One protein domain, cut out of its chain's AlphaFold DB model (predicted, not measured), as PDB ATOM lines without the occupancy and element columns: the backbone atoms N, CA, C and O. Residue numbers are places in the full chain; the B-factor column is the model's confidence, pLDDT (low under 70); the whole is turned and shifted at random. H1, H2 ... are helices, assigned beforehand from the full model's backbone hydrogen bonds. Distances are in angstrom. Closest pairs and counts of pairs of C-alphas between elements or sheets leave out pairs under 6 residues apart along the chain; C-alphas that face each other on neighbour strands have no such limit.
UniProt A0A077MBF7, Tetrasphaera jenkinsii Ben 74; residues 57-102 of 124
ATOM      1  N   GLY A  57      39.727  71.976   6.440       90.44
ATOM      2  CA  GLY A  57      39.534  72.670   7.710       90.44
ATOM      3  C   GLY A  57      39.221  71.731   8.871       90.44
ATOM      4  O   GLY A  57      39.809  71.874   9.938       90.44
ATOM      5  N   LEU A  58      38.352  70.737   8.664       88.56
ATOM      6  CA  LEU A  58      38.055  69.744   9.696       88.56
ATOM      7  C   LEU A  58      39.292  68.899  10.034       88.56
ATOM      8  O   LEU A  58      39.564  68.681  11.210       88.56
ATOM      9  N   ASN A  59      40.086  68.499   9.037       90.75
ATOM     10  CA  ASN A  59      41.354  67.802   9.274       90.75
ATOM     11  C   ASN A  59      42.345  68.666  10.066       90.75
ATOM     12  O   ASN A  59      42.928  68.183  11.027       90.75
ATOM     13  N   GLN A  60      42.491  69.952   9.727       92.81
ATOM     14  CA  GLN A  60      43.338  70.891  10.478       92.81
ATOM     15  C   GLN A  60      42.887  71.054  11.936       92.81
ATOM     16  O   GLN A  60      43.724  71.172  12.829       92.81
ATOM     17  N   LEU A  61      41.571  71.070  12.179       90.19
ATOM     18  CA  LEU A  61      41.006  71.147  13.523       90.19
ATOM     19  C   LEU A  61      41.298  69.875  14.332       90.19
ATOM     20  O   LEU A  61      41.728  69.969  15.478       90.19
ATOM     21  N   LEU A  62      41.070  68.699  13.740       89.56
ATOM     22  CA  LEU A  62      41.276  67.408  14.405       89.56
ATOM     23  C   LEU A  62      42.765  67.105  14.643       89.56
ATOM     24  O   LEU A  62      43.117  66.567  15.688       89.56
ATOM     25  N   ASP A  63      43.643  67.502  13.719       90.81
ATOM     26  CA  ASP A  63      45.100  67.320  13.808       90.81
ATOM     27  C   ASP A  63      45.809  68.415  14.632       90.81
ATOM     28  O   ASP A  63      47.033  68.421  14.780       90.81
ATOM     29  N   TYR A  64      45.072  69.371  15.211       92.62
ATOM     30  CA  TYR A  64      45.687  70.536  15.853       92.62
ATOM     31  C   TYR A  64      46.707  70.162  16.944       92.62
ATOM     32  O   TYR A  64      47.770  70.779  17.031       92.62
ATOM     33  N   TYR A  65      46.417  69.118  17.724       90.81
ATOM     34  CA  TYR A  65      47.299  68.591  18.770       90.81
ATOM     35  C   TYR A  65      48.201  67.431  18.309       90.81
ATOM     36  O   TYR A  65      49.004  66.952  19.105       90.81
ATOM     37  N   GLY A  66      48.081  66.977  17.058       90.56
ATOM     38  CA  GLY A  66      48.916  65.921  16.481       90.56
ATOM     39  C   GLY A  66      50.324  66.399  16.102       90.56
ATOM     40  O   GLY A  66      50.611  67.601  16.091       90.56
ATOM     41  N   GLY A  67      51.211  65.455  15.767       90.56
ATOM     42  CA  GLY A  67      52.596  65.733  15.358       90.56
ATOM     43  C   GLY A  67      53.370  66.532  16.409       90.56
ATOM     44  O   GLY A  67      53.351  66.188  17.588       90.56
ATOM     45  N   ASP A  68      53.978  67.647  15.996       89.69
ATOM     46  CA  ASP A  68      54.723  68.576  16.871       89.69
ATOM     47  C   ASP A  68      53.837  69.362  17.866       89.69
ATOM     48  O   ASP A  68      54.285  70.310  18.514       89.69
ATOM     49  N   GLY A  69      52.557  69.000  17.975       90.50
ATOM     50  CA  GLY A  69      51.595  69.624  18.869       90.50
ATOM     51  C   GLY A  69      50.989  70.927  18.327       90.50
ATOM     52  O   GLY A  69      51.081  71.237  17.128       90.50
ATOM     53  N   PRO A  70      50.309  71.690  19.203       92.12
ATOM     54  CA  PRO A  70      49.628  72.921  18.831       92.12
ATOM     55  C   PRO A  70      50.626  74.054  18.578       92.12
ATOM     56  O   PRO A  70      51.512  74.328  19.386       92.12
ATOM     57  N   SER A  71      50.441  74.790  17.480       91.06
ATOM     58  CA  SER A  71      51.276  75.950  17.153       91.06
ATOM     59  C   SER A  71      50.446  77.145  16.695       91.06
ATOM     60  O   SER A  71      49.297  77.022  16.256       91.06
ATOM     61  N   PHE A  72      51.037  78.340  16.788       90.25
ATOM     62  CA  PHE A  72      50.418  79.550  16.245       90.25
ATOM     63  C   PHE A  72      50.273  79.483  14.725       90.25
ATOM     64  O   PHE A  72      49.286  79.984  14.198       90.25
ATOM     65  N   ALA A  73      51.220  78.841  14.036       91.62
ATOM     66  CA  ALA A  73      51.142  78.635  12.597       91.62
ATOM     67  C   ALA A  73      49.913  77.786  12.237       91.62
ATOM     68  O   ALA A  73      49.065  78.261  11.487       91.62
ATOM     69  N   LYS A  74      49.741  76.611  12.870       93.19
ATOM     70  CA  LYS A  74      48.559  75.748  12.679       93.19
ATOM     71  C   LYS A  74      47.249  76.503  12.947       93.19
ATOM     72  O   LYS A  74      46.336  76.466  12.126       93.19
ATOM     73  N   MET A  75      47.186  77.252  14.054       92.62
ATOM     74  CA  MET A  75      46.018  78.071  14.415       92.62
ATOM     75  C   MET A  75      45.732  79.160  13.369       92.62
ATOM     76  O   MET A  75      44.593  79.340  12.945       92.62
ATOM     77  N   SER A  76      46.763  79.902  12.956       92.38
ATOM     78  CA  SER A  76      46.639  80.995  11.989       92.38
ATOM     79  C   SER A  76      46.169  80.487  10.630       92.38
ATOM     80  O   SER A  76      45.288  81.097  10.030       92.38
ATOM     81  N   THR A  77      46.732  79.374  10.160       92.50
ATOM     82  CA  THR A  77      46.312  78.696   8.931       92.50
ATOM     83  C   THR A  77      44.848  78.278   9.024       92.50
ATOM     84  O   THR A  77      44.060  78.670   8.172       92.50
ATOM     85  N   PHE A  78      44.448  77.574  10.089       93.12
ATOM     86  CA  PHE A  78      43.062  77.133  10.260       93.12
ATOM     87  C   PHE A  78      42.063  78.301  10.230       93.12
ATOM     88  O   PHE A  78      41.083  78.266   9.488       93.12
ATOM     89  N   ILE A  79      42.328  79.375  10.980       91.69
ATOM     90  CA  ILE A  79      41.415  80.525  11.040       91.69
ATOM     91  C   ILE A  79      41.295  81.217   9.677       91.69
ATOM     92  O   ILE A  79      40.191  81.546   9.244       91.69
ATOM     93  N   ARG A  80      42.424  81.462   9.009       92.25
ATOM     94  CA  ARG A  80      42.458  82.278   7.789       92.25
ATOM     95  C   ARG A  80      42.053  81.510   6.540       92.25
ATOM     96  O   ARG A  80      41.561  82.123   5.606       92.25
ATOM     97  N   GLU A  81      42.276  80.205   6.502       92.00
ATOM     98  CA  GLU A  81      42.005  79.405   5.305       92.00
ATOM     99  C   GLU A  81      40.701  78.616   5.399       92.00
ATOM    100  O   GLU A  81      40.136  78.269   4.364       92.00
ATOM    101  N   SER A  82      40.217  78.335   6.615       91.12
ATOM    102  CA  SER A  82      39.112  77.392   6.822       91.12
ATOM    103  C   SER A  82      37.923  77.952   7.607       91.12
ATOM    104  O   SER A  82      36.855  77.345   7.560       91.12
ATOM    105  N   LEU A  83      38.073  79.073   8.326       89.19
ATOM    106  CA  LEU A  83      36.984  79.661   9.128       89.19
ATOM    107  C   LEU A  83      36.469  81.006   8.615       89.19
ATOM    108  O   LEU A  83      35.286  81.288   8.781       89.19
ATOM    109  N   VAL A  84      37.329  81.848   8.037       89.44
ATOM    110  CA  VAL A  84      36.953  83.198   7.589       89.44
ATOM    111  C   VAL A  84      37.207  83.354   6.100       89.44
ATOM    112  O   VAL A  84      38.316  83.112   5.626       89.44
ATOM    113  N   ALA A  85      36.191  83.819   5.376       85.62
ATOM    114  CA  ALA A  85      36.294  84.189   3.974       85.62
ATOM    115  C   ALA A  85      35.876  85.662   3.798       85.62
ATOM    116  O   ALA A  85      34.741  85.986   4.145       85.62
ATOM    117  N   PRO A  86      36.749  86.531   3.250       85.44
ATOM    118  CA  PRO A  86      38.138  86.278   2.856       85.44
ATOM    119  C   PRO A  86      39.116  86.284   4.050       85.44
ATOM    120  O   PRO A  86      39.093  87.158   4.913       85.44
ATOM    121  N   GLY A  87      40.066  85.344   4.070       78.31
ATOM    122  CA  GLY A  87      41.049  85.191   5.156       78.31
ATOM    123  C   GLY A  87      42.007  86.371   5.379       78.31
ATOM    124  O   GLY A  87      42.734  86.424   6.378       78.31
ATOM    125  N   THR A  88      42.044  87.327   4.450       86.69
ATOM    126  CA  THR A  88      42.780  88.595   4.563       86.69
ATOM    127  C   THR A  88      42.173  89.534   5.605       86.69
ATOM    128  O   THR A  88      42.899  90.346   6.178       86.69
ATOM    129  N   GLU A  89      40.892  89.368   5.950       87.94
ATOM    130  CA  GLU A  89      40.208  90.136   7.002       87.94
ATOM    131  C   GLU A  89      40.676  89.793   8.422       87.94
ATOM    132  O   GLU A  89      40.318  90.467   9.400       87.94
ATOM    133  N   VAL A  90      41.527  88.770   8.553       85.81
ATOM    134  CA  VAL A  90      42.143  88.355   9.812       85.81
ATOM    135  C   VAL A  90      43.667  88.539   9.744       85.81
ATOM    136  O   VAL A  90      44.403  87.597   9.437       85.81
ATOM    137  N   PRO A  91      44.190  89.741  10.063       82.75
ATOM    138  CA  PRO A  91      45.629  89.983  10.098       82.75
ATOM    139  C   PRO A  91      46.321  89.191  11.214       82.75
ATOM    140  O   PRO A  91      45.812  89.110  12.337       82.75
ATOM    141  N   CYS A  92      47.543  88.710  10.962       77.50
ATOM    142  CA  CYS A  92      48.344  87.970  11.948       77.50
ATOM    143  C   CYS A  92      48.525  88.738  13.271       77.50
ATOM    144  O   CYS A  92      48.477  88.142  14.346       77.50
ATOM    145  N   GLY A  93      48.651  90.070  13.216       78.75
ATOM    146  CA  GLY A  93      48.746  90.915  14.411       78.75
ATOM    147  C   GLY A  93      47.505  90.852  15.316       78.75
ATOM    148  O   GLY A  93      47.636  90.904  16.538       78.75
ATOM    149  N   ARG A  94      46.301  90.673  14.749       78.62
ATOM    150  CA  ARG A  94      45.054  90.511  15.521       78.62
ATOM    151  C   ARG A  94      45.023  89.155  16.233       78.62
ATOM    152  O   ARG A  94      44.618  89.086  17.392       78.62
ATOM    153  N   LEU A  95      45.496  88.101  15.567       81.00
ATOM    154  CA  LEU A  95      45.617  86.761  16.151       81.00
ATOM    155  C   LEU A  95      46.657  86.721  17.278       81.00
ATOM    156  O   LEU A  95      46.385  86.168  18.343       81.00
ATOM    157  N   GLY A  96      47.813  87.363  17.082       76.25
ATOM    158  CA  GLY A  96      48.864  87.456  18.098       76.25
ATOM    159  C   GLY A  96      48.396  88.155  19.378       76.25
ATOM    160  O   GLY A  96      48.617  87.638  20.472       76.25
ATOM    161  N   LYS A  97      47.670  89.278  19.251       78.38
ATOM    162  CA  LYS A  97      47.083  89.995  20.399       78.38
ATOM    163  C   LYS A  97      46.109  89.121  21.193       78.38
ATOM    164  O   LYS A  97      46.199  89.079  22.413       78.38
ATOM    165  N   ARG A  98      45.210  88.392  20.513       77.44
ATOM    166  CA  ARG A  98      44.253  87.489  21.178       77.44
ATOM    167  C   ARG A  98      44.948  86.332  21.891       77.44
ATOM    168  O   ARG A  98      44.580  86.024  23.017       77.44
ATOM    169  N   ARG A  99      45.970  85.731  21.274       76.38
ATOM    170  CA  ARG A  99      46.760  84.660  21.899       76.38
ATOM    171  C   ARG A  99      47.404  85.125  23.206       76.38
ATOM    172  O   ARG A  99      47.318  84.418  24.199       76.38
ATOM    173  N   ASN A 100      48.035  86.298  23.196       73.44
ATOM    174  CA  ASN A 100      48.758  86.820  24.358       73.44
ATOM    175  C   ASN A 100      47.819  87.323  25.476       73.44
ATOM    176  O   ASN A 100      48.272  87.537  26.595       73.44
ATOM    177  N   ALA A 101      46.529  87.522  25.183       74.69
ATOM    178  CA  ALA A 101      45.517  87.912  26.164       74.69
ATOM    179  C   ALA A 101      44.940  86.721  26.955       74.69
ATOM    180  O   ALA A 101      44.283  86.929  27.972       74.69
ATOM    181  N   ILE A 102      45.166  85.481  26.504       69.06
ATOM    182  CA  ILE A 102      44.747  84.270  27.217       69.06
ATOM    183  C   ILE A 102      45.887  83.873  28.167       69.06
ATOM    184  O   ILE A 102      46.996  83.623  27.688       69.06
TER     185      ILE A 102
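What this domain is: This is residues 57 to 102 of the 124 residues of a protein of Tetrasphaera jenkinsii Ben 74 (UniProt A0A077MBF7). Three short helices make a flat, loosely joined row with H2 in the middle: H1 packs on one side of H2 as a helical hairpin, and H3 starts near H2 on the other side and runs away from it. Residues 66 to 71, between H1 and H2, stick out. The printed part has 46 residues, with named helices H1, H2, H3 in that order and no named strand; it is all helix. It is compact, with a radius of gyration of the C-alphas of 10.8 A, and spans 27 by 24 by 13 A.

How they stand to each other: H1, residues 57 to 62, and H2, residues 72 to 83, touch and form a hairpin, at a steep tilt of 43 degrees, opposite ways; their closest C-alphas, of Gly 57 and Ser 82, are 4.8 A apart. H3, residues 92 to 101, is close to H2 but not clearly touching; their closest C-alphas, of Ser 76 and Cys 92, are 7.2 A apart. H2 and H3 run opposite ways at a steep tilt of 63 degrees. H1 and H3 are apart. Every O i to N i+4 pair is within hydrogen-bond range in H1, H2 and H3.

Where its parts are: H1 begins at C-alpha 57 (39.534, 72.670, 7.710) and is 8.7 A long from first to last C-alpha. H2 is 15.2 A long, H3 14.5 A, ending at C-alpha 101 (45.517, 87.912, 26.164).

The domain as a whole: The C-alphas farthest apart, of Gly 67 and Glu 89, are 28.6 A apart. The printed part has no cut, and both links are short. Residue 102 alone is under 70 in pLDDT.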